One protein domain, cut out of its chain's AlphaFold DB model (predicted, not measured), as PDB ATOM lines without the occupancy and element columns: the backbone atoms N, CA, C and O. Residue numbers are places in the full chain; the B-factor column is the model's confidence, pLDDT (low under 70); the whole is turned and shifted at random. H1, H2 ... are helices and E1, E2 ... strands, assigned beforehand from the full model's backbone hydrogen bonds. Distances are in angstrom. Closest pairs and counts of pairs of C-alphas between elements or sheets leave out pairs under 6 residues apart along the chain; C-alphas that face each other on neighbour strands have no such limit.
ATOM      1  N   ARG A 533      56.133 -30.127  28.950       87.00
ATOM      2  CA  ARG A 533      55.814 -29.394  30.179       87.00
ATOM      3  C   ARG A 533      55.729 -27.882  29.996       87.00
ATOM      4  O   ARG A 533      54.907 -27.251  30.648       87.00
ATOM      5  N   GLU A 534      56.508 -27.293  29.096       86.19
ATOM      6  CA  GLU A 534      56.445 -25.846  28.865       86.19
ATOM      7  C   GLU A 534      55.095 -25.419  28.276       86.19
ATOM      8  O   GLU A 534      54.521 -24.413  28.691       86.19
ATOM      9  N   ALA A 535      54.557 -26.200  27.336       85.50
ATOM     10  CA  ALA A 535      53.236 -25.959  26.765       85.50
ATOM     11  C   ALA A 535      52.110 -26.173  27.786       85.50
ATOM     12  O   ALA A 535      51.122 -25.434  27.769       85.50
ATOM     13  N   PHE A 536      52.276 -27.122  28.713       89.94
ATOM     14  CA  PHE A 536      51.376 -27.280  29.852       89.94
ATOM     15  C   PHE A 536      51.385 -26.059  30.780       89.94
ATOM     16  O   PHE A 536      50.317 -25.507  31.035       89.94
ATOM     17  N   GLU A 537      52.546 -25.606  31.271       88.94
ATOM     18  CA  GLU A 537      52.579 -24.481  32.220       88.94
ATOM     19  C   GLU A 537      52.111 -23.170  31.542       88.94
ATOM     20  O   GLU A 537      51.414 -22.384  32.181       88.94
ATOM     21  N   ARG A 538      52.359 -22.975  30.229       87.38
ATOM     22  CA  ARG A 538      51.708 -21.907  29.433       87.38
ATOM     23  C   ARG A 538      50.183 -22.052  29.431       87.38
ATOM     24  O   ARG A 538      49.477 -21.121  29.803       87.38
ATOM     25  N   SER A 539      49.670 -23.237  29.096       86.81
ATOM     26  CA  SER A 539      48.224 -23.512  29.096       86.81
ATOM     27  C   SER A 539      47.584 -23.298  30.475       86.81
ATOM     28  O   SER A 539      46.429 -22.887  30.556       86.81
ATOM     29  N   ARG A 540      48.315 -23.581  31.561       89.75
ATOM     30  CA  ARG A 540      47.885 -23.365  32.950       89.75
ATOM     31  C   ARG A 540      47.849 -21.874  33.295       89.75
ATOM     32  O   ARG A 540      46.858 -21.423  33.862       89.75
ATOM     33  N   ALA A 541      48.878 -21.114  32.916       88.44
ATOM     34  CA  ALA A 541      48.931 -19.662  33.098       88.44
ATOM     35  C   ALA A 541      47.823 -18.932  32.314       88.44
ATOM     36  O   ALA A 541      47.194 -18.021  32.844       88.44
ATOM     37  N   ASP A 542      47.517 -19.394  31.099       86.50
ATOM     38  CA  ASP A 542      46.420 -18.882  30.266       86.50
ATOM     39  C   ASP A 542      45.010 -19.293  30.764       86.50
ATOM     40  O   ASP A 542      44.013 -19.013  30.094       86.50
ATOM     41  N   GLY A 543      44.895 -20.040  31.872       87.75
ATOM     42  CA  GLY A 543      43.623 -20.570  32.389       87.75
ATOM     43  C   GLY A 543      42.971 -21.662  31.523       87.75
ATOM     44  O   GLY A 543      41.828 -22.047  31.758       87.75
ATOM     45  N   ARG A 544      43.681 -22.188  30.514       87.31
ATOM     46  CA  ARG A 544      43.165 -23.138  29.505       87.31
ATOM     47  C   ARG A 544      43.114 -24.589  29.988       87.31
ATOM     48  O   ARG A 544      42.503 -25.415  29.309       87.31
ATOM     49  N   THR A 545      43.748 -24.896  31.121       91.50
ATOM     50  CA  THR A 545      43.714 -26.200  31.802       91.50
ATOM     51  C   THR A 545      43.620 -26.028  33.312       91.50
ATOM     52  O   THR A 545      44.347 -25.231  33.902       91.50
ATOM     53  N   LYS A 546      42.768 -26.848  33.937       91.50
ATOM     54  CA  LYS A 546      42.703 -27.053  35.396       91.50
ATOM     55  C   LYS A 546      43.306 -28.402  35.823       91.50
ATOM     56  O   LYS A 546      43.408 -28.685  37.011       91.50
ATOM     57  N   LEU A 547      43.689 -29.243  34.858       90.06
ATOM     58  CA  LEU A 547      44.300 -30.552  35.086       90.06
ATOM     59  C   LEU A 547      45.762 -30.412  35.536       90.06
ATOM     60  O   LEU A 547      46.451 -29.469  35.147       90.06
ATOM     61  N   GLY A 548      46.269 -31.384  36.300       86.38
ATOM     62  CA  GLY A 548      47.711 -31.506  36.550       86.38
ATOM     63  C   GLY A 548      48.467 -32.012  35.312       86.38
ATOM     64  O   GLY A 548      47.880 -32.683  34.466       86.38
ATOM     65  N   TYR A 549      49.780 -31.765  35.213       84.25
ATOM     66  CA  TYR A 549      50.576 -32.064  34.004       84.25
ATOM     67  C   TYR A 549      50.345 -33.470  33.422       84.25
ATOM     68  O   TYR A 549      50.039 -33.629  32.240       84.25
ATOM     69  N   ARG A 550      50.421 -34.506  34.270       81.69
ATOM     70  CA  ARG A 550      50.213 -35.894  33.837       81.69
ATOM     71  C   ARG A 550      48.801 -36.126  33.297       81.69
ATOM     72  O   ARG A 550      48.651 -36.818  32.298       81.69
ATOM     73  N   GLN A 551      47.788 -35.556  33.946       86.56
ATOM     74  CA  GLN A 551      46.390 -35.645  33.524       86.56
ATOM     75  C   GLN A 551      46.179 -34.938  32.184       86.56
ATOM     76  O   GLN A 551      45.571 -35.515  31.289       86.56
ATOM     77  N   TRP A 552      46.748 -33.742  32.017       92.56
ATOM     78  CA  TRP A 552      46.687 -32.951  30.787       92.56
ATOM     79  C   TRP A 552      47.236 -33.708  29.566       92.56
ATOM     80  O   TRP A 552      46.586 -33.709  28.520       92.56
ATOM     81  N   VAL A 553      48.358 -34.430  29.708       90.50
ATOM     82  CA  VAL A 553      48.847 -35.364  28.670       90.50
ATOM     83  C   VAL A 553      47.927 -36.587  28.549       90.50
ATOM     84  O   VAL A 553      47.528 -36.965  27.448       90.50
ATOM     85  N   GLN A 554      47.550 -37.210  29.671       87.81
ATOM     86  CA  GLN A 554      46.780 -38.459  29.698       87.81
ATOM     87  C   GLN A 554      45.441 -38.349  28.951       87.81
ATOM     88  O   GLN A 554      45.128 -39.236  28.154       87.81
ATOM     89  N   VAL A 555      44.692 -37.253  29.135       94.56
ATOM     90  CA  VAL A 555      43.396 -37.026  28.464       94.56
ATOM     91  C   VAL A 555      43.504 -36.829  26.946       94.56
ATOM     92  O   VAL A 555      42.497 -36.905  26.240       94.56
ATOM     93  N   ARG A 556      44.713 -36.588  26.426       94.00
ATOM     94  CA  ARG A 556      44.995 -36.392  24.995       94.00
ATOM     95  C   ARG A 556      45.447 -37.682  24.298       94.00
ATOM     96  O   ARG A 556      45.397 -37.762  23.072       94.00
ATOM     97  N   THR A 557      45.811 -38.716  25.063       90.25
ATOM     98  CA  THR A 557      46.290 -39.998  24.516       90.25
ATOM     99  C   THR A 557      45.237 -40.719  23.653       90.25
ATOM    100  O   THR A 557      44.038 -40.663  23.956       90.25
ATOM    101  N   PRO A 558      45.648 -41.481  22.615       88.88
ATOM    102  CA  PRO A 558      44.721 -42.260  21.788       88.88
ATOM    103  C   PRO A 558      43.888 -43.271  22.590       88.88
ATOM    104  O   PRO A 558      42.704 -43.459  22.302       88.88
ATOM    105  N   ALA A 559      44.477 -43.892  23.617       85.00
ATOM    106  CA  ALA A 559      43.782 -44.801  24.525       85.00
ATOM    107  C   ALA A 559      42.641 -44.108  25.292       85.00
ATOM    108  O   ALA A 559      41.510 -44.596  25.274       85.00
ATOM    109  N   PHE A 560      42.897 -42.938  25.893       92.06
ATOM    110  CA  PHE A 560      41.860 -42.161  26.577       92.06
ATOM    111  C   PHE A 560      40.739 -41.747  25.615       92.06
ATOM    112  O   PHE A 560      39.560 -41.977  25.898       92.06
ATOM    113  N   LYS A 561      41.097 -41.203  24.444       91.75
ATOM    114  CA  LYS A 561      40.137 -40.767  23.415       91.75
ATOM    115  C   LYS A 561      39.277 -41.907  22.865       91.75
ATOM    116  O   LYS A 561      38.122 -41.670  22.521       91.75
ATOM    117  N   ALA A 562      39.779 -43.141  22.813       88.62
ATOM    118  CA  ALA A 562      38.982 -44.299  22.400       88.62
ATOM    119  C   ALA A 562      37.843 -44.622  23.392       88.62
ATOM    120  O   ALA A 562      36.752 -45.017  22.978       88.62
ATOM    121  N   TRP A 563      38.074 -44.420  24.692       92.31
ATOM    122  CA  TRP A 563      37.090 -44.666  25.750       92.31
ATOM    123  C   TRP A 563      36.185 -43.459  26.004       92.31
ATOM    124  O   TRP A 563      34.968 -43.561  25.841       92.31
ATOM    125  N   PHE A 564      36.760 -42.300  26.323       94.50
ATOM    126  CA  PHE A 564      36.028 -41.069  26.638       94.50
ATOM    127  C   PHE A 564      35.376 -40.434  25.397       94.50
ATOM    128  O   PHE A 564      34.320 -39.808  25.498       94.50
ATOM    129  N   GLY A 565      35.968 -40.648  24.219       92.25
ATOM    130  CA  GLY A 565      35.681 -39.947  22.966       92.25
ATOM    131  C   GLY A 565      36.662 -38.797  22.704       92.25
ATOM    132  O   GLY A 565      37.295 -38.278  23.624       92.25
ATOM    133  N   ASP A 566      36.793 -38.395  21.436       92.88
ATOM    134  CA  ASP A 566      37.716 -37.333  21.010       92.88
ATOM    135  C   ASP A 566      37.143 -35.939  21.314       92.88
ATOM    136  O   ASP A 566      36.484 -35.293  20.493       92.88
ATOM    137  N   TRP A 567      37.350 -35.515  22.559       94.12
ATOM    138  CA  TRP A 567      36.830 -34.271  23.114       94.12
ATOM    139  C   TRP A 567      37.504 -33.024  22.522       94.12
ATOM    140  O   TRP A 567      36.821 -32.020  22.334       94.12
ATOM    141  N   ASN A 755      31.183 -37.746  15.954       81.56
ATOM    142  CA  ASN A 755      29.839 -38.000  16.460       81.56
ATOM    143  C   ASN A 755      29.675 -37.396  17.869       81.56
ATOM    144  O   ASN A 755      30.293 -37.854  18.827       81.56
ATOM    145  N   LEU A 756      28.788 -36.409  18.007       82.75
ATOM    146  CA  LEU A 756      28.398 -35.783  19.280       82.75
ATOM    147  C   LEU A 756      27.999 -36.799  20.369       82.75
ATOM    148  O   LEU A 756      28.244 -36.571  21.557       82.75
ATOM    149  N   GLY A 757      27.400 -37.926  19.977       78.31
ATOM    150  CA  GLY A 757      26.998 -39.020  20.861       78.31
ATOM    151  C   GLY A 757      28.119 -39.994  21.247       78.31
ATOM    152  O   GLY A 757      27.900 -40.831  22.115       78.31
ATOM    153  N   SER A 758      29.319 -39.917  20.652       85.12
ATOM    154  CA  SER A 758      30.441 -40.811  21.004       85.12
ATOM    155  C   SER A 758      31.388 -40.248  22.073       85.12
ATOM    156  O   SER A 758      32.254 -40.986  22.556       85.12
ATOM    157  N   VAL A 759      31.213 -38.978  22.455       91.69
ATOM    158  CA  VAL A 759      32.046 -38.249  23.425       91.69
ATOM    159  C   VAL A 759      31.295 -38.033  24.738       91.69
ATOM    160  O   VAL A 759      30.110 -37.693  24.725       91.69
ATOM    161  N   SER A 760      31.980 -38.218  25.868       95.62
ATOM    162  CA  SER A 760      31.431 -37.968  27.206       95.62
ATOM    163  C   SER A 760      30.954 -36.522  27.384       95.62
ATOM    164  O   SER A 760      31.447 -35.597  26.736       95.62
ATOM    165  N   LYS A 761      29.984 -36.326  28.277       95.12
ATOM    166  CA  LYS A 761      29.451 -35.016  28.677       95.12
ATOM    167  C   LYS A 761      30.031 -34.509  30.005       95.12
ATOM    168  O   LYS A 761      29.721 -33.394  30.403       95.12
ATOM    169  N   VAL A 762      30.878 -35.300  30.670       95.50
ATOM    170  CA  VAL A 762      31.529 -34.949  31.946       95.50
ATOM    171  C   VAL A 762      32.830 -34.190  31.668       95.50
ATOM    172  O   VAL A 762      33.932 -34.736  31.738       95.50
ATOM    173  N   VAL A 763      32.675 -32.930  31.266       94.69
ATOM    174  CA  VAL A 763      33.755 -31.986  30.937       94.69
ATOM    175  C   VAL A 763      33.648 -30.736  31.807       94.69
ATOM    176  O   VAL A 763      32.564 -30.400  32.282       94.69
ATOM    177  N   ASP A 764      34.771 -30.061  32.022       91.75
ATOM    178  CA  ASP A 764      34.814 -28.774  32.708       91.75
ATOM    179  C   ASP A 764      34.084 -27.705  31.870       91.75
ATOM    180  O   ASP A 764      34.293 -27.657  30.651       91.75
ATOM    181  N   PRO A 765      33.223 -26.861  32.468       88.12
ATOM    182  CA  PRO A 765      32.427 -25.894  31.713       88.12
ATOM    183  C   PRO A 765      33.263 -24.766  31.094       88.12
ATOM    184  O   PRO A 765      32.870 -24.244  30.051       88.12
ATOM    185  N   ASP A 766      34.410 -24.422  31.689       88.31
ATOM    186  CA  ASP A 766      35.218 -23.267  31.285       88.31
ATOM    187  C   ASP A 766      36.299 -23.678  30.276       88.31
ATOM    188  O   ASP A 766      36.493 -23.025  29.248       88.31
ATOM    189  N   THR A 767      36.997 -24.791  30.533       89.50
ATOM    190  CA  THR A 767      38.070 -25.274  29.646       89.50
ATOM    191  C   THR A 767      37.569 -26.225  28.556       89.50
ATOM    192  O   THR A 767      38.202 -26.351  27.506       89.50
ATOM    193  N   GLY A 768      36.447 -26.918  28.780       89.69
ATOM    194  CA  GLY A 768      35.970 -28.002  27.919       89.69
ATOM    195  C   GLY A 768      36.835 -29.269  27.950       89.69
ATOM    196  O   GLY A 768      36.628 -30.153  27.115       89.69
ATOM    197  N   GLU A 769      37.808 -29.366  28.862       94.31
ATOM    198  CA  GLU A 769      38.610 -30.576  29.085       94.31
ATOM    199  C   GLU A 769      37.835 -31.628  29.910       94.31
ATOM    200  O   GLU A 769      36.882 -31.282  30.607       94.31
ATOM    201  N   PRO A 770      38.218 -32.919  29.880       96.75
ATOM    202  CA  PRO A 770      37.598 -33.957  30.703       96.75
ATOM    203  C   PRO A 770      37.688 -33.646  32.197       96.75
ATOM    204  O   PRO A 770      38.780 -33.445  32.730       96.75
ATOM    205  N   LEU A 771      36.544 -33.637  32.881       95.56
ATOM    206  CA  LEU A 771      36.473 -33.259  34.289       95.56
ATOM    207  C   LEU A 771      36.876 -34.433  35.187       95.56
ATOM    208  O   LEU A 771      36.361 -35.547  35.044       95.56
ATOM    209  N   VAL A 772      37.770 -34.169  36.141       93.81
ATOM    210  CA  VAL A 772      38.030 -35.078  37.263       93.81
ATOM    211  C   VAL A 772      36.906 -34.907  38.280       93.81
ATOM    212  O   VAL A 772      36.656 -33.799  38.750       93.81
ATOM    213  N   VAL A 773      36.235 -36.004  38.620       94.75
ATOM    214  CA  VAL A 773      35.190 -36.053  39.652       94.75
ATOM    215  C   VAL A 773      35.551 -37.076  40.724       94.75
ATOM    216  O   VAL A 773      36.402 -37.947  40.537       94.75
ATOM    217  N   TYR A 774      34.897 -36.967  41.868       91.38
ATOM    218  CA  TYR A 774      35.311 -37.565  43.124       91.38
ATOM    219  C   TYR A 774      34.233 -38.504  43.661       91.38
ATOM    220  O   TYR A 774      33.067 -38.128  43.795       91.38
ATOM    221  N   HIS A 775      34.623 -39.737  43.991       89.69
ATOM    222  CA  HIS A 775      33.777 -40.675  44.726       89.69
ATOM    223  C   HIS A 775      34.182 -40.716  46.198       89.69
ATOM    224  O   HIS A 775      35.266 -41.206  46.514       89.69
ATOM    225  N   GLY A 776      33.310 -40.240  47.085       83.50
ATOM    226  CA  GLY A 776      33.425 -40.452  48.527       83.50
ATOM    227  C   GLY A 776      32.966 -41.842  48.953       83.50
ATOM    228  O   GLY A 776      31.920 -42.316  48.512       83.50
ATOM    229  N   SER A 777      33.729 -42.489  49.831       77.19
ATOM    230  CA  SER A 777      33.482 -43.864  50.273       77.19
ATOM    231  C   SER A 777      33.931 -44.102  51.718       77.19
ATOM    232  O   SER A 777      34.875 -43.484  52.197       77.19
ATOM    233  N   LYS A 778      33.279 -45.034  52.430       69.06
ATOM    234  CA  LYS A 778      33.651 -45.398  53.817       69.06
ATOM    235  C   LYS A 778      34.920 -46.268  53.921       69.06
ATOM    236  O   LYS A 778      35.368 -46.549  55.027       69.06
ATOM    237  N   ARG A 779      35.428 -46.785  52.794       64.19
ATOM    238  CA  ARG A 779      36.622 -47.644  52.651       64.19
ATOM    239  C   ARG A 779      37.117 -47.563  51.209       64.19
ATOM    240  O   ARG A 779      36.280 -47.464  50.315       64.19
ATOM    241  N   ASP A 780      38.425 -47.719  51.000       61.84
ATOM    242  CA  ASP A 780      39.046 -47.750  49.669       61.84
ATOM    243  C   ASP A 780      38.306 -48.648  48.661       61.84
ATOM    244  O   ASP A 780      37.894 -49.784  48.944       61.84
ATOM    245  N   ILE A 781      38.172 -48.128  47.441       63.00
ATOM    246  CA  ILE A 781      37.615 -48.855  46.305       63.00
ATOM    247  C   ILE A 781      38.677 -49.832  45.797       63.00
ATOM    248  O   ILE A 781      39.831 -49.470  45.576       63.00
ATOM    249  N   GLY A 782      38.279 -51.088  45.587       55.94
ATOM    250  CA  GLY A 782      39.141 -52.083  44.947       55.94
ATOM    251  C   GLY A 782      39.387 -51.779  43.458       55.94
ATOM    252  O   GLY A 782      38.967 -50.743  42.946       55.94
ATOM    253  N   PRO A 783      39.982 -52.715  42.696       59.41
ATOM    254  CA  PRO A 783      40.380 -52.478  41.302       59.41
ATOM    255  C   PRO A 783      39.223 -52.206  40.320       59.41
ATOM    256  O   PRO A 783      39.491 -51.962  39.145       59.41
ATOM    257  N   ALA A 784      37.962 -52.264  40.760       69.56
ATOM    258  CA  ALA A 784      36.750 -51.976  39.992       69.56
ATOM    259  C   ALA A 784      35.607 -51.534  40.927       69.56
ATOM    260  O   ALA A 784      35.488 -52.044  42.049       69.56
ATOM    261  N   PHE A 785      34.718 -50.669  40.432       79.25
ATOM    262  CA  PHE A 785      33.402 -50.447  41.042       79.25
ATOM    263  C   PHE A 785      32.534 -51.710  40.878       79.25
ATOM    264  O   PHE A 785      32.669 -52.443  39.898       79.25
ATOM    265  N   LYS A 786      31.655 -52.001  41.847       77.81
ATOM    266  CA  LYS A 786      30.806 -53.209  41.843       77.81
ATOM    267  C   LYS A 786      29.341 -52.846  42.107       77.81
ATOM    268  O   LYS A 786      29.085 -52.290  43.174       77.81
ATOM    269  N   PRO A 787      28.379 -53.204  41.231       76.38
ATOM    270  CA  PRO A 787      26.962 -52.889  41.442       76.38
ATOM    271  C   PRO A 787      26.407 -53.426  42.769       76.38
ATOM    272  O   PRO A 787      25.670 -52.724  43.449       76.38
ATOM    273  N   SER A 788      26.858 -54.605  43.214       71.38
ATOM    274  CA  SER A 788      26.515 -55.199  44.521       71.38
ATOM    275  C   SER A 788      27.101 -54.479  45.747       71.38
ATOM    276  O   SER A 788      26.864 -54.896  46.876       71.38
ATOM    277  N   LYS A 789      27.879 -53.409  45.544       71.25
ATOM    278  CA  LYS A 789      28.332 -52.470  46.583       71.25
ATOM    279  C   LYS A 789      27.746 -51.061  46.408       71.25
ATOM    280  O   LYS A 789      28.154 -50.146  47.119       71.25
ATOM    281  N   SER A 790      26.834 -50.866  45.457       71.12
ATOM    282  CA  SER A 790      26.111 -49.607  45.308       71.12
ATOM    283  C   SER A 790      25.146 -49.388  46.477       71.12
ATOM    284  O   SER A 790      24.559 -50.336  46.993       71.12
ATOM    285  N   ARG A 791      24.934 -48.118  46.843       67.56
ATOM    286  CA  ARG A 791      23.859 -47.694  47.751       67.56
ATOM    287  C   ARG A 791      22.469 -47.853  47.111       67.56
ATOM    288  O   ARG A 791      21.510 -48.063  47.842       67.56
ATOM    289  N   ILE A 792      22.347 -47.705  45.781       69.31
ATOM    290  CA  ILE A 792      21.063 -47.580  45.062       69.31
ATOM    291  C   ILE A 792      21.156 -48.135  43.631       69.31
ATOM    292  O   ILE A 792      21.976 -47.679  42.837       69.31
ATOM    293  N   ALA A 793      20.250 -49.056  43.278       67.56
ATOM    294  CA  ALA A 793      19.952 -49.487  41.900       67.56
ATOM    295  C   ALA A 793      21.171 -49.892  41.029       67.56
ATOM    296  O   ALA A 793      21.122 -49.799  39.798       67.56
ATOM    297  N   GLY A 794      22.265 -50.331  41.667       74.50
ATOM    298  CA  GLY A 794      23.527 -50.719  41.026       74.50
ATOM    299  C   GLY A 794      24.422 -49.559  40.563       74.50
ATOM    300  O   GLY A 794      25.508 -49.823  40.054       74.50
ATOM    301  N   ALA A 795      24.000 -48.305  40.746       85.94
ATOM    302  CA  ALA A 795      24.648 -47.116  40.192       85.94
ATOM    303  C   ALA A 795      25.758 -46.535  41.088       85.94
ATOM    304  O   ALA A 795      25.860 -46.844  42.278       85.94
ATOM    305  N   PHE A 796      26.584 -45.652  40.531       91.44
ATOM    306  CA  PHE A 796      27.739 -45.055  41.201       91.44
ATOM    307  C   PHE A 796      27.644 -43.531  41.169       91.44
ATOM    308  O   PHE A 796      27.436 -42.948  40.109       91.44
ATOM    309  N   PHE A 797      27.794 -42.900  42.330       90.81
ATOM    310  CA  PHE A 797      27.621 -41.461  42.530       90.81
ATOM    311  C   PHE A 797      28.985 -40.763  42.571       90.81
ATOM    312  O   PHE A 797      29.931 -41.318  43.138       90.81
ATOM    313  N   PHE A 798      29.077 -39.546  42.032       94.19
ATOM    314  CA  PHE A 798      30.277 -38.699  42.053       94.19
ATOM    315  C   PHE A 798      29.905 -37.224  42.259       94.19
ATOM    316  O   PHE A 798      28.803 -36.807  41.896       94.19
ATOM    317  N   SER A 799      30.840 -36.424  42.772       91.94
ATOM    318  CA  SER A 799      30.759 -34.956  42.795       91.94
ATOM    319  C   SER A 799      32.003 -34.331  42.161       91.94
ATOM    320  O   SER A 799      33.080 -34.916  42.229       91.94
ATOM    321  N   SER A 800      31.892 -33.150  41.556       91.50
ATOM    322  CA  SER A 800      33.052 -32.340  41.159       91.50
ATOM    323  C   SER A 800      33.713 -31.592  42.325       91.50
ATOM    324  O   SER A 800      34.823 -31.101  42.151       91.50
ATOM    325  N   ASP A 801      33.082 -31.527  43.505       89.06
ATOM    326  CA  ASP A 801      33.702 -31.002  44.728       89.06
ATOM    327  C   ASP A 801      34.211 -32.140  45.630       89.06
ATOM    328  O   ASP A 801      33.455 -32.996  46.099       89.06
ATOM    329  N   THR A 802      35.515 -32.122  45.901       84.69
ATOM    330  CA  THR A 802      36.220 -33.030  46.815       84.69
ATOM    331  C   THR A 802      35.733 -32.896  48.263       84.69
ATOM    332  O   THR A 802      35.680 -33.884  49.003       84.69
ATOM    333  N   SER A 803      35.363 -31.683  48.675       82.50
ATOM    334  CA  SER A 803      34.908 -31.348  50.031       82.50
ATOM    335  C   SER A 803      33.532 -31.956  50.278       82.50
ATOM    336  O   SER A 803      33.325 -32.689  51.244       82.50
ATOM    337  N   PHE A 804      32.607 -31.756  49.340       82.94
ATOM    338  CA  PHE A 804      31.307 -32.399  49.374       82.94
ATOM    339  C   PHE A 804      31.420 -33.922  49.241       82.94
ATOM    340  O   PHE A 804      30.810 -34.631  50.039       82.94
ATOM    341  N   ALA A 805      32.251 -34.445  48.330       84.50
ATOM    342  CA  ALA A 805      32.466 -35.889  48.191       84.50
ATOM    343  C   ALA A 805      32.988 -36.550  49.481       84.50
ATOM    344  O   ALA A 805      32.554 -37.645  49.824       84.50
ATOM    345  N   SER A 806      33.888 -35.901  50.223       79.31
ATOM    346  CA  SER A 806      34.400 -36.426  51.501       79.31
ATOM    347  C   SER A 806      33.436 -36.251  52.689       79.31
ATOM    348  O   SER A 806      33.668 -36.839  53.749       79.31
ATOM    349  N   SER A 807      32.352 -35.483  52.529       76.50
ATOM    350  CA  SER A 807      31.481 -35.058  53.631       76.50
ATOM    351  C   SER A 807      30.629 -36.182  54.256       76.50
ATOM    352  O   SER A 807      30.257 -37.148  53.574       76.50
ATOM    353  N   PRO A 808      30.208 -36.024  55.529       70.00
ATOM    354  CA  PRO A 808      29.176 -36.848  56.163       70.00
ATOM    355  C   PRO A 808      27.875 -36.966  55.362       70.00
ATOM    356  O   PRO A 808      27.314 -38.054  55.261       70.00
ATOM    357  N   ALA A 809      27.418 -35.866  54.750       68.94
ATOM    358  CA  ALA A 809      26.173 -35.821  53.982       68.94
ATOM    359  C   ALA A 809      26.232 -36.676  52.703       68.94
ATOM    360  O   ALA A 809      25.229 -37.262  52.301       68.94
ATOM    361  N   TYR A 810      27.412 -36.781  52.088       73.62
ATOM    362  CA  TYR A 810      27.638 -37.591  50.892       73.62
ATOM    363  C   TYR A 810      27.925 -39.065  51.213       73.62
ATOM    364  O   TYR A 810      27.412 -39.974  50.561       73.62
ATOM    365  N   THR A 811      28.762 -39.312  52.223       67.81
ATOM    366  CA  THR A 811      29.254 -40.655  52.589       67.81
ATOM    367  C   THR A 811      28.333 -41.403  53.558       67.81
ATOM    368  O   THR A 811      28.490 -42.615  53.752       67.81
ATOM    369  N   GLY A 812      27.391 -40.698  54.192       62.75
ATOM    370  CA  GLY A 812      26.559 -41.207  55.281       62.75
ATOM    371  C   GLY A 812      27.382 -41.610  56.508       62.75
ATOM    372  O   GLY A 812      27.079 -42.640  57.109       62.75
ATOM    373  N   TYR A 813      28.473 -40.895  56.807       54.66
ATOM    374  CA  TYR A 813      29.428 -41.214  57.876       54.66
ATOM    375  C   TYR A 813      29.551 -40.078  58.896       54.66
ATOM    376  O   TYR A 813      29.835 -38.940  58.542       54.66
ATOM    377  N   ASP A 814      29.392 -40.402  60.170       50.31
ATOM    378  CA  ASP A 814      29.476 -39.502  61.309       50.31
ATOM    379  C   ASP A 814      30.904 -39.430  61.895       50.31
ATOM    380  O   ASP A 814      31.489 -40.419  62.324       50.31
ATOM    381  N   GLY A 815      31.477 -38.220  61.918       54.53
ATOM    382  CA  GLY A 815      32.676 -37.888  62.705       54.53
ATOM    383  C   GLY A 815      34.043 -37.926  62.003       54.53
ATOM    384  O   GLY A 815      35.003 -37.417  62.573       54.53
ATOM    385  N   GLN A 816      34.172 -38.464  60.782       55.47
ATOM    386  CA  GLN A 816      35.419 -38.406  59.988       55.47
ATOM    387  C   GLN A 816      35.138 -38.207  58.490       55.47
ATOM    388  O   GLN A 816      34.064 -38.551  58.000       55.47
ATOM    389  N   ALA A 817      36.110 -37.650  57.761       59.16
ATOM    390  CA  ALA A 817      36.037 -37.475  56.310       59.16
ATOM    391  C   ALA A 817      36.242 -38.817  55.579       59.16
ATOM    392  O   ALA A 817      37.155 -39.571  55.911       59.16
ATOM    393  N   GLY A 818      35.403 -39.114  54.582       63.22
ATOM    394  CA  GLY A 818      35.462 -40.377  53.836       63.22
ATOM    395  C   GLY A 818      36.586 -40.438  52.793       63.22
ATOM    396  O   GLY A 818      36.977 -39.418  52.225       63.22
ATOM    397  N   ASN A 819      37.060 -41.649  52.479       73.94
ATOM    398  CA  ASN A 819      38.080 -41.894  51.456       73.94
ATOM    399  C   ASN A 819      37.569 -41.452  50.077       73.94
ATOM    400  O   ASN A 819      36.564 -41.972  49.577       73.94
ATOM    401  N   VAL A 820      38.293 -40.525  49.444       80.00
ATOM    402  CA  VAL A 820      37.965 -39.993  48.118       80.00
ATOM    403  C   VAL A 820      38.786 -40.683  47.027       80.00
ATOM    404  O   VAL A 820      40.005 -40.813  47.130       80.00
ATOM    405  N   THR A 821      38.119 -41.095  45.946       78.06
ATOM    406  CA  THR A 821      38.765 -41.610  44.727       78.06
ATOM    407  C   THR A 821      38.527 -40.659  43.546       78.06
ATOM    408  O   THR A 821      37.369 -40.495  43.154       78.06
ATOM    409  N   PRO A 822      39.579 -40.057  42.952       83.50
ATOM    410  CA  PRO A 822      39.462 -39.230  41.752       83.50
ATOM    411  C   PRO A 822      39.341 -40.093  40.486       83.50
ATOM    412  O   PRO A 822      40.138 -41.011  40.246       83.50
ATOM    413  N   VAL A 823      38.346 -39.792  39.654       91.62
ATOM    414  CA  VAL A 823      38.013 -40.534  38.430       91.62
ATOM    415  C   VAL A 823      37.632 -39.607  37.277       91.62
ATOM    416  O   VAL A 823      37.169 -38.488  37.478       91.62
ATOM    417  N   TYR A 824      37.762 -40.121  36.060       95.94
ATOM    418  CA  TYR A 824      37.057 -39.627  34.882       95.94
ATOM    419  C   TYR A 824      35.798 -40.472  34.647       95.94
ATOM    420  O   TYR A 824      35.796 -41.674  34.936       95.94
ATOM    421  N   LEU A 825      34.759 -39.868  34.056       97.12
ATOM    422  CA  LEU A 825      33.527 -40.561  33.668       97.12
ATOM    423  C   LEU A 825      33.263 -40.482  32.159       97.12
ATOM    424  O   LEU A 825      33.276 -39.403  31.568       97.12
ATOM    425  N   ALA A 826      32.927 -41.617  31.549       96.50
ATOM    426  CA  ALA A 826      32.474 -41.723  30.163       96.50
ATOM    427  C   ALA A 826      30.938 -41.845  30.090       96.50
ATOM    428  O   ALA A 826      30.408 -42.890  29.714       96.50
ATOM    429  N   LEU A 827      30.228 -40.770  30.462       96.50
ATOM    430  CA  LEU A 827      28.773 -40.653  30.294       96.50
ATOM    431  C   LEU A 827      28.488 -39.979  28.950       96.50
ATOM    432  O   LEU A 827      28.646 -38.763  28.810       96.50
ATOM    433  N   LYS A 828      28.138 -40.763  27.933       93.62
ATOM    434  CA  LYS A 828      28.034 -40.294  26.542       93.62
ATOM    435  C   LYS A 828      26.638 -39.785  26.195       93.62
ATOM    436  O   LYS A 828      26.523 -38.842  25.406       93.62
ATOM    437  N   ASN A 829      25.618 -40.348  26.836       95.19
ATOM    438  CA  ASN A 829      24.221 -39.941  26.763       95.19
ATOM    439  C   ASN A 829      23.594 -39.929  28.176       95.19
ATOM    440  O   ASN A 829      22.749 -40.776  28.457       95.19
ATOM    441  N   PRO A 830      24.002 -39.037  29.098       95.81
ATOM    442  CA  PRO A 830      23.372 -38.940  30.409       95.81
ATOM    443  C   PRO A 830      22.108 -38.074  30.383       95.81
ATOM    444  O   PRO A 830      22.038 -37.076  29.661       95.81
ATOM    445  N   LYS A 831      21.141 -38.396  31.246       95.75
ATOM    446  CA  LYS A 831      19.965 -37.558  31.493       95.75
ATOM    447  C   LYS A 831      20.381 -36.340  32.318       95.75
ATOM    448  O   LYS A 831      20.857 -36.484  33.444       95.75
ATOM    449  N   ALA A 832      20.220 -35.139  31.771       92.75
ATOM    450  CA  ALA A 832      20.485 -33.904  32.502       92.75
ATOM    451  C   ALA A 832      19.246 -33.496  33.315       92.75
ATOM    452  O   ALA A 832      18.181 -33.279  32.739       92.75
ATOM    453  N   VAL A 833      19.386 -33.369  34.636       90.00
ATOM    454  CA  VAL A 833      18.309 -32.980  35.564       90.00
ATOM    455  C   VAL A 833      18.688 -31.708  36.319       90.00
ATOM    456  O   VAL A 833      19.860 -31.492  36.616       90.00
ATOM    457  N   ASP A 834      17.716 -30.851  36.623       85.19
ATOM    458  CA  ASP A 834      17.974 -29.552  37.270       85.19
ATOM    459  C   ASP A 834      18.155 -29.657  38.793       85.19
ATOM    460  O   ASP A 834      18.773 -28.796  39.408       85.19
ATOM    461  N   SER A 835      17.643 -30.724  39.411       80.62
ATOM    462  CA  SER A 835      17.932 -31.104  40.798       80.62
ATOM    463  C   SER A 835      17.616 -32.588  41.024       80.62
ATOM    464  O   SER A 835      16.902 -33.207  40.232       80.62
ATOM    465  N   LEU A 836      18.149 -33.169  42.103       78.56
ATOM    466  CA  LEU A 836      17.823 -34.524  42.558       78.56
ATOM    467  C   LEU A 836      17.978 -34.595  44.084       78.56
ATOM    468  O   LEU A 836      19.077 -34.392  44.594       78.56
ATOM    469  N   SER A 837      16.914 -34.854  44.841       71.12
ATOM    470  CA  SER A 837      17.021 -34.916  46.308       71.12
ATOM    471  C   SER A 837      17.870 -36.109  46.764       71.12
ATOM    472  O   SER A 837      17.901 -37.143  46.107       71.12
ATOM    473  N   PHE A 838      18.527 -36.003  47.925       68.25
ATOM    474  CA  PHE A 838      19.273 -37.108  48.559       68.25
ATOM    475  C   PHE A 838      18.350 -38.166  49.204       68.25
ATOM    476  O   PHE A 838      18.701 -38.806  50.192       68.25
ATOM    477  N   ASN A 839      17.128 -38.315  48.682       68.94
ATOM    478  CA  ASN A 839      16.167 -39.310  49.130       68.94
ATOM    479  C   ASN A 839      16.388 -40.602  48.323       68.94
ATOM    480  O   ASN A 839      16.168 -40.576  47.108       68.94
ATOM    481  N   PRO A 840      16.733 -41.741  48.957       64.69
ATOM    482  CA  PRO A 840      17.071 -42.958  48.225       64.69
ATOM    483  C   PRO A 840      15.974 -43.486  47.289       64.69
ATOM    484  O   PRO A 840      16.291 -44.094  46.270       64.69
ATOM    485  N   MET A 841      14.696 -43.233  47.591       54.62
ATOM    486  CA  MET A 841      13.575 -43.616  46.725       54.62
ATOM    487  C   MET A 841      13.494 -42.723  45.477       54.62
ATOM    488  O   MET A 841      13.274 -43.220  44.375       54.62
ATOM    489  N   ALA A 842      13.713 -41.413  45.633       62.47
ATOM    490  CA  ALA A 842      13.732 -40.472  44.513       62.47
ATOM    491  C   ALA A 842      14.953 -40.698  43.607       62.47
ATOM    492  O   ALA A 842      14.825 -40.692  42.384       62.47
ATOM    493  N   GLU A 843      16.120 -40.966  44.200       75.94
ATOM    494  CA  GLU A 843      17.331 -41.352  43.475       75.94
ATOM    495  C   GLU A 843      17.123 -42.668  42.708       75.94
ATOM    496  O   GLU A 843      17.430 -42.723  41.519       75.94
ATOM    497  N   ALA A 844      16.543 -43.700  43.337       69.81
ATOM    498  CA  ALA A 844      16.233 -44.972  42.678       69.81
ATOM    499  C   ALA A 844      15.288 -44.791  41.479       69.81
ATOM    500  O   ALA A 844      15.580 -45.282  40.389       69.81
ATOM    501  N   LEU A 845      14.190 -44.051  41.664       64.75
ATOM    502  CA  LEU A 845      13.207 -43.792  40.612       64.75
ATOM    503  C   LEU A 845      13.809 -42.991  39.447       64.75
ATOM    504  O   LEU A 845      13.570 -43.324  38.289       64.75
ATOM    505  N   ALA A 846      14.623 -41.971  39.738       73.44
ATOM    506  CA  ALA A 846      15.300 -41.178  38.713       73.44
ATOM    507  C   ALA A 846      16.320 -42.007  37.914       73.44
ATOM    508  O   ALA A 846      16.389 -41.876  36.692       73.44
ATOM    509  N   ILE A 847      17.083 -42.877  38.591       79.56
ATOM    510  CA  ILE A 847      18.028 -43.810  37.965       79.56
ATOM    511  C   ILE A 847      17.292 -44.790  37.044       79.56
ATOM    512  O   ILE A 847      17.706 -44.968  35.900       79.56
ATOM    513  N   GLU A 848      16.203 -45.407  37.503       75.12
ATOM    514  CA  GLU A 848      15.499 -46.423  36.715       75.12
ATOM    515  C   GLU A 848      14.725 -45.817  35.535       75.12
ATOM    516  O   GLU A 848      14.782 -46.350  34.426       75.12
ATOM    517  N   ALA A 849      14.118 -44.639  35.719       71.38
ATOM    518  CA  ALA A 849      13.541 -43.867  34.620       71.38
ATOM    519  C   ALA A 849      14.604 -43.524  33.560       71.38
ATOM    520  O   ALA A 849      14.424 -43.836  32.385       71.38
ATOM    521  N   ALA A 850      15.763 -42.992  33.973       82.19
ATOM    522  CA  ALA A 850      16.860 -42.674  33.059       82.19
ATOM    523  C   ALA A 850      17.392 -43.907  32.296       82.19
ATOM    524  O   ALA A 850      17.657 -43.797  31.099       82.19
ATOM    525  N   LYS A 851      17.501 -45.083  32.935       80.69
ATOM    526  CA  LYS A 851      17.843 -46.343  32.244       80.69
ATOM    527  C   LYS A 851      16.782 -46.731  31.210       80.69
ATOM    528  O   LYS A 851      17.138 -47.063  30.083       80.69
ATOM    529  N   SER A 852      15.498 -46.688  31.584       71.38
ATOM    530  CA  SER A 852      14.379 -47.079  30.707       71.38
ATOM    531  C   SER A 852      14.228 -46.164  29.485       71.38
ATOM    532  O   SER A 852      13.902 -46.628  28.396       71.38
ATOM    533  N   GLU A 853      14.574 -44.884  29.638       84.12
ATOM    534  CA  GLU A 853      14.659 -43.883  28.569       84.12
ATOM    535  C   GLU A 853      15.945 -43.997  27.712       84.12
ATOM    536  O   GLU A 853      16.122 -43.239  26.761       84.12
ATOM    537  N   GLY A 854      16.852 -44.936  28.016       86.06
ATOM    538  CA  GLY A 854      18.068 -45.193  27.234       86.06
ATOM    539  C   GLY A 854      19.264 -44.281  27.543       86.06
ATOM    540  O   GLY A 854      20.216 -44.224  26.755       86.06
ATOM    541  N   PHE A 855      19.256 -43.569  28.673       91.88
ATOM    542  CA  PHE A 855      20.405 -42.783  29.125       91.88
ATOM    543  C   PHE A 855      21.454 -43.660  29.829       91.88
ATOM    544  O   PHE A 855      21.138 -44.641  30.502       91.88
ATOM    545  N   ASP A 856      22.734 -43.300  29.693       91.31
ATOM    546  CA  ASP A 856      23.864 -44.033  30.275       91.31
ATOM    547  C   ASP A 856      24.349 -43.481  31.628       91.31
ATOM    548  O   ASP A 856      25.288 -44.022  32.212       91.31
ATOM    549  N   GLY A 857      23.690 -42.451  32.150       95.31
ATOM    550  CA  GLY A 857      23.942 -41.868  33.465       95.31
ATOM    551  C   GLY A 857      23.004 -40.698  33.760       95.31
ATOM    552  O   GLY A 857      22.076 -40.432  32.994       95.31
ATOM    553  N   ILE A 858      23.270 -39.965  34.842       94.44
ATOM    554  CA  ILE A 858      22.599 -38.697  35.185       94.44
ATOM    555  C   ILE A 858      23.651 -37.613  35.448       94.44
ATOM    556  O   ILE A 858      24.698 -37.887  36.037       94.44
ATOM    557  N   VAL A 859      23.352 -36.378  35.039       94.19
ATOM    558  CA  VAL A 859      24.085 -35.159  35.425       94.19
ATOM    559  C   VAL A 859      23.108 -34.214  36.118       94.19
ATOM    560  O   VAL A 859      22.090 -33.857  35.527       94.19
ATOM    561  N   VAL A 860      23.416 -33.793  37.345       90.50
ATOM    562  CA  VAL A 860      22.653 -32.761  38.060       90.50
ATOM    563  C   VAL A 860      23.268 -31.398  37.739       90.50
ATOM    564  O   VAL A 860      24.420 -31.130  38.087       90.50
ATOM    565  N   LYS A 861      22.527 -30.542  37.027       83.94
ATOM    566  CA  LYS A 861      22.992 -29.207  36.614       83.94
ATOM    567  C   LYS A 861      23.189 -28.305  37.839       83.94
ATOM    568  O   LYS A 861      22.461 -28.427  38.815       83.94
ATOM    569  N   GLY A 862      24.171 -27.403  37.787       75.19
ATOM    570  CA  GLY A 862      24.461 -26.414  38.846       75.19
ATOM    571  C   GLY A 862      25.035 -26.973  40.160       75.19
ATOM    572  O   GLY A 862      25.664 -26.233  40.903       75.19
ATOM    573  N   ASP A 863      24.870 -28.269  40.415       77.06
ATOM    574  CA  ASP A 863      25.141 -28.938  41.696       77.06
ATOM    575  C   ASP A 863      26.320 -29.934  41.620       77.06
ATOM    576  O   ASP A 863      26.644 -30.645  42.569       77.06
ATOM    577  N   GLY A 864      26.972 -30.036  40.455       84.25
ATOM    578  CA  GLY A 864      28.217 -30.792  40.283       84.25
ATOM    579  C   GLY A 864      28.122 -32.296  40.570       84.25
ATOM    580  O   GLY A 864      29.156 -32.942  40.742       84.25
ATOM    581  N   ARG A 865      26.915 -32.875  40.649       90.50
ATOM    582  CA  ARG A 865      26.702 -34.308  40.907       90.50
ATOM    583  C   ARG A 865      26.505 -35.102  39.620       90.50
ATOM    584  O   ARG A 865      25.760 -34.711  38.723       90.50
ATOM    585  N   TYR A 866      27.128 -36.275  39.581       94.88
ATOM    586  CA  TYR A 866      27.127 -37.192  38.445       94.88
ATOM    587  C   TYR A 866      26.775 -38.603  38.917       94.88
ATOM    588  O   TYR A 866      27.207 -39.028  39.989       94.88
ATOM    589  N   ILE A 867      26.022 -39.352  38.112       94.62
ATOM    590  CA  ILE A 867      25.693 -40.755  38.386       94.62
ATOM    591  C   ILE A 867      26.035 -41.595  37.154       94.62
ATOM    592  O   ILE A 867      25.496 -41.359  36.074       94.62
ATOM    593  N   ALA A 868      26.914 -42.585  37.320       95.38
ATOM    594  CA  ALA A 868      27.242 -43.585  36.304       95.38
ATOM    595  C   ALA A 868      26.481 -44.888  36.572       95.38
ATOM    596  O   ALA A 868      26.346 -45.301  37.725       95.38
ATOM    597  N   PHE A 869      26.000 -45.560  35.526       91.62
ATOM    598  CA  PHE A 869      25.185 -46.773  35.681       91.62
ATOM    599  C   PHE A 869      25.984 -48.077  35.555       91.62
ATOM    600  O   PHE A 869      25.508 -49.118  36.005       91.62
ATOM    601  N   ARG A 870      27.179 -48.046  34.954       90.12
ATOM    602  CA  ARG A 870      28.005 -49.238  34.697       90.12
ATOM    603  C   ARG A 870      29.489 -48.974  35.001       90.12
ATOM    604  O   ARG A 870      29.962 -47.857  34.778       90.12
ATOM    605  N   PRO A 871      30.249 -49.962  35.512       86.81
ATOM    606  CA  PRO A 871      31.601 -49.728  36.020       86.81
ATOM    607  C   PRO A 871      32.650 -49.429  34.936       86.81
ATOM    608  O   PRO A 871      33.657 -48.789  35.227       86.81
ATOM    609  N   GLU A 872      32.420 -49.809  33.677       87.19
ATOM    610  CA  GLU A 872      33.330 -49.529  32.550       87.19
ATOM    611  C   GLU A 872      33.332 -48.038  32.172       87.19
ATOM    612  O   GLU A 872      34.277 -47.541  31.552       87.19
ATOM    613  N   GLN A 873      32.295 -47.298  32.582       94.69
ATOM    614  CA  GLN A 873      32.188 -45.847  32.418       94.69
ATOM    615  C   GLN A 873      33.089 -45.066  33.385       94.69
ATOM    616  O   GLN A 873      33.092 -43.841  33.319       94.69
ATOM    617  N   ILE A 874      33.832 -45.731  34.278       93.25
ATOM    618  CA  ILE A 874      34.614 -45.099  35.346       93.25
ATOM    619  C   ILE A 874      36.079 -45.536  35.244       93.25
ATOM    620  O   ILE A 874      36.370 -46.730  35.176       93.25
ATOM    621  N   LYS A 875      37.021 -44.586  35.264       84.44
ATOM    622  CA  LYS A 875      38.474 -44.858  35.249       84.44
ATOM    623  C   LYS A 875      39.192 -43.906  36.197       84.44
ATOM    624  O   LYS A 875      38.819 -42.741  36.268       84.44
ATOM    625  N   SER A 876      40.208 -44.370  36.927       78.56
ATOM    626  CA  SER A 876      40.931 -43.499  37.867       78.56
ATOM    627  C   SER A 876      41.675 -42.381  37.130       78.56
ATOM    628  O   SER A 876      42.315 -42.635  36.110       78.56
ATOM    629  N   ALA A 877      41.622 -41.164  37.672       79.75
ATOM    630  CA  ALA A 877      42.324 -39.998  37.134       79.75
ATOM    631  C   ALA A 877      43.778 -39.865  37.638       79.75
ATOM    632  O   ALA A 877      44.444 -38.876  37.330       79.75
ATOM    633  N   THR A 878      44.270 -40.830  38.429       63.94
ATOM    634  CA  THR A 878      45.660 -40.861  38.928       63.94
ATOM    635  C   THR A 878      46.281 -42.262  38.863       63.94
ATOM    636  O   THR A 878      47.384 -42.435  38.345       63.94
ATOM    637  N   GLY A 879      45.541 -43.289  39.304       55.03
ATOM    638  CA  GLY A 879      45.997 -44.681  39.398       55.03
ATOM    639  C   GLY A 879      45.816 -45.539  38.139       55.03
ATOM    640  O   GLY A 879      46.089 -46.739  38.185       55.03
ATOM    641  N   ASN A 880      45.336 -44.983  37.020       65.56
ATOM    642  CA  ASN A 880      45.197 -45.748  35.776       65.56
ATOM    643  C   ASN A 880      46.544 -45.909  35.047       65.56
ATOM    644  O   ASN A 880      47.320 -44.964  34.925       65.56
ATOM    645  N   THR A 881      46.779 -47.104  34.502       61.47
ATOM    646  CA  THR A 881      47.926 -47.462  33.643       61.47
ATOM    647  C   THR A 881      48.077 -46.590  32.396       61.47
ATOM    648  O   THR A 881      49.180 -46.473  31.877       61.47
ATOM    649  N   GLY A 882      46.991 -45.983  31.908       65.06
ATOM    650  CA  GLY A 882      46.917 -45.331  30.601       65.06
ATOM    651  C   GLY A 882      46.232 -46.188  29.530       65.06
ATOM    652  O   GLY A 882      46.019 -45.710  28.422       65.06
ATOM    653  N   ALA A 883      45.841 -47.430  29.843       67.56
ATOM    654  CA  ALA A 883      45.215 -48.339  28.881       67.56
ATOM    655  C   ALA A 883      43.765 -47.971  28.509       67.56
ATOM    656  O   ALA A 883      43.322 -48.307  27.412       67.56
ATOM    657  N   PHE A 884      43.021 -47.352  29.441       74.75
ATOM    658  CA  PHE A 884      41.615 -46.928  29.298       74.75
ATOM    659  C   PHE A 884      40.689 -47.921  28.554       74.75
ATOM    660  O   PHE A 884      39.847 -47.512  27.767       74.75
ATOM    661  N   ASP A 885      40.807 -49.233  28.796       73.62
ATOM    662  CA  ASP A 885      40.001 -50.247  28.088       73.62
ATOM    663  C   ASP A 885      38.480 -50.050  28.346       73.62
ATOM    664  O   ASP A 885      38.051 -50.142  29.505       73.62
ATOM    665  N   PRO A 886      37.657 -49.787  27.304       74.56
ATOM    666  CA  PRO A 886      36.223 -49.525  27.433       74.56
ATOM    667  C   PRO A 886      35.357 -50.771  27.666       74.56
ATOM    668  O   PRO A 886      34.190 -50.617  28.011       74.56
ATOM    669  N   ALA A 887      35.890 -51.984  27.487       72.62
ATOM    670  CA  ALA A 887      35.191 -53.243  27.770       72.62
ATOM    671  C   ALA A 887      35.530 -53.810  29.164       72.62
ATOM    672  O   ALA A 887      34.997 -54.838  29.580       72.62
ATOM    673  N   ASN A 888      36.445 -53.162  29.887       71.94
ATOM    674  CA  ASN A 888      36.974 -53.636  31.157       71.94
ATOM    675  C   ASN A 888      36.384 -52.818  32.328       71.94
ATOM    676  O   ASN A 888      36.539 -51.596  32.346       71.94
ATOM    677  N   PRO A 889      35.762 -53.438  33.350       71.06
ATOM    678  CA  PRO A 889      35.201 -52.718  34.498       71.06
ATOM    679  C   PRO A 889      36.265 -52.209  35.491       71.06
ATOM    680  O   PRO A 889      35.924 -51.590  36.498       71.06
ATOM    681  N   SER A 890      37.556 -52.480  35.257       71.06
ATOM    682  CA  SER A 890      38.629 -51.997  36.124       71.06
ATOM    683  C   SER A 890      38.940 -50.515  35.922       71.06
ATOM    684  O   SER A 890      39.067 -50.026  34.793       71.06
ATOM    685  N   ILE A 891      39.177 -49.832  37.045       65.38
ATOM    686  CA  ILE A 891      39.631 -48.439  37.090       65.38
ATOM    687  C   ILE A 891      41.147 -48.286  36.863       65.38
ATOM    688  O   ILE A 891      41.601 -47.154  36.693       65.38
ATOM    689  N   LEU A 892      41.917 -49.388  36.835       56.47
ATOM    690  CA  LEU A 892      43.392 -49.391  36.852       56.47
ATOM    691  C   LEU A 892      44.042 -49.862  35.536       56.47
ATOM    692  O   LEU A 892      44.915 -49.184  35.002       56.47
ATOM    693  N   ALA A 893      43.659 -51.034  35.024       51.97
ATOM    694  CA  ALA A 893      44.379 -51.778  33.977       51.97
ATOM    695  C   ALA A 893      43.415 -52.748  33.271       51.97
ATOM    696  O   ALA A 893      42.385 -53.094  33.839       51.97
ATOM    697  N   SER A 894      43.644 -53.302  32.083       38.62
ATOM    698  CA  SER A 894      44.533 -53.044  30.938       38.62
ATOM    699  C   SER A 894      43.710 -53.467  29.696       38.62
ATOM    700  O   SER A 894      42.588 -53.955  29.880       38.62
ATOM    701  N   ARG A 895      44.218 -53.339  28.462       28.41
ATOM    702  CA  ARG A 895      43.560 -53.984  27.309       28.41
ATOM    703  C   ARG A 895      43.567 -55.502  27.489       28.41
ATOM    704  O   ARG A 895      44.627 -56.086  27.683       28.41
ATOM    705  N   LYS A 896      42.406 -56.148  27.371       32.34
ATOM    706  CA  LYS A 896      42.358 -57.585  27.049       32.34
ATOM    707  C   LYS A 896      42.503 -57.779  25.541       32.34
ATOM    708  O   LYS A 896      41.710 -57.228  24.779       32.34
ATOM    709  N   GLY A 897      43.440 -58.618  25.104       28.17
ATOM    710  CA  GLY A 897      43.447 -59.110  23.729       28.17
ATOM    711  C   GLY A 897      42.239 -60.011  23.430       28.17
ATOM    712  O   GLY A 897      42.184 -61.149  23.891       28.17
TER     713      GLY A 897
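This is residues 533 to 567 and 755 to 897 of the 1272 residues of the protein "LPD3 domain-containing protein" of Rhodocyclaceae bacterium (UniProt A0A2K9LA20). Two small sheets, E2 E6 E5 E4 and E1 E3 E7, make a sandwich with crossed strands, its planes well off parallel at 38 degrees; H6 covers the face of the first sheet that is turned away from the second. H4 packs on E1, and at the end away from H6 the helices H1 and H2 make a corner. The printed part has 178 residues with six named helices and seven named strands, in the order H1 H2 H3 E1 E2 H4 H5 E3 E4 H6 E5 E6 E7; the first sheet is mixed, the second antiparallel. The class is mixed, with 75 residues, under half, in named elements. It is compact, with a radius of gyration of the C-alphas of 16.0 A and spans of 49 by 38 by 32 A.

H1, residues 533 to 541, begins at C-alpha 533 (55.814, -29.394, 30.179) and is 12.3 A long. H2 is residues 549 to 554, H3 558 to 564. After the cut come E1, residues 773 to 777, 13.3 A, and E2, 796 to 799. H4 is residues 802 to 806, H5 808 to 811, E3 819 to 825, 18.4 A, and E4 830 to 833. H6, residues 840 to 852, is 18.2 A long. E5 is residues 857 to 860, E6 865 to 868, and E7 874 to 876, ending at C-alpha 876 (40.931, -43.499, 37.867).

In the sheet E2 E6 E5 E4, E2 and E6 are antiparallel, with N 796 and O 868 2.8 A apart. E5 and E6 form a hairpin, with N 858 and O 867 2.9 A apart. E4 and E5 are parallel, with N 831 and O 857 2.8 A apart; E4, H6, E5 form a strand-helix-strand unit, two parallel neighbour strands with a helix between, its crossover right-handed. H6 is on this sheet at a height of 9.5 A, in two layers, a helix on one face of a sheet; its closest C-alphas to E4 are those of Lys 831 and Ala 850, 6.2 A. The two sheets are a sandwich, face to face, their strands at 81 degrees; the closest C-alphas of E1 and E2 are those of His 775 and Phe 798, 4.8 A. E3 is antiparallel to E1, N 775 to O 821 3.0 A, and to E7, N 824 to O 875 2.8 A. H4 lies over E1 at a height of 7.0 A over the sheet E1 E3 E7, which H3 and H5 only graze. H1 and H2 only just touch, with 3 pairs of C-alphas within 8 A, the closest Phe 536 and Tyr 549, 6.4 A. H2 and H3 are close but not clearly touching, Gln 554 to Phe 560 6.9 A between C-alphas. Every O i to N i+4 pair is within hydrogen-bond range in H1, H2, H3, H4 and H6; H5 is too short for one.

The C-alphas farthest apart, Glu 534 and Met 841, are 49.7 A apart. Residues 568 to 754 are not printed; C-alphas 567 and 755 are 10.3 A apart across the cut. Of the links printed whole, E1 to E2, 18 residues, is long. Mean pLDDT of the printed part is 80.3, with 39 residues under 70, among them 811 to 818 and 891 to 897.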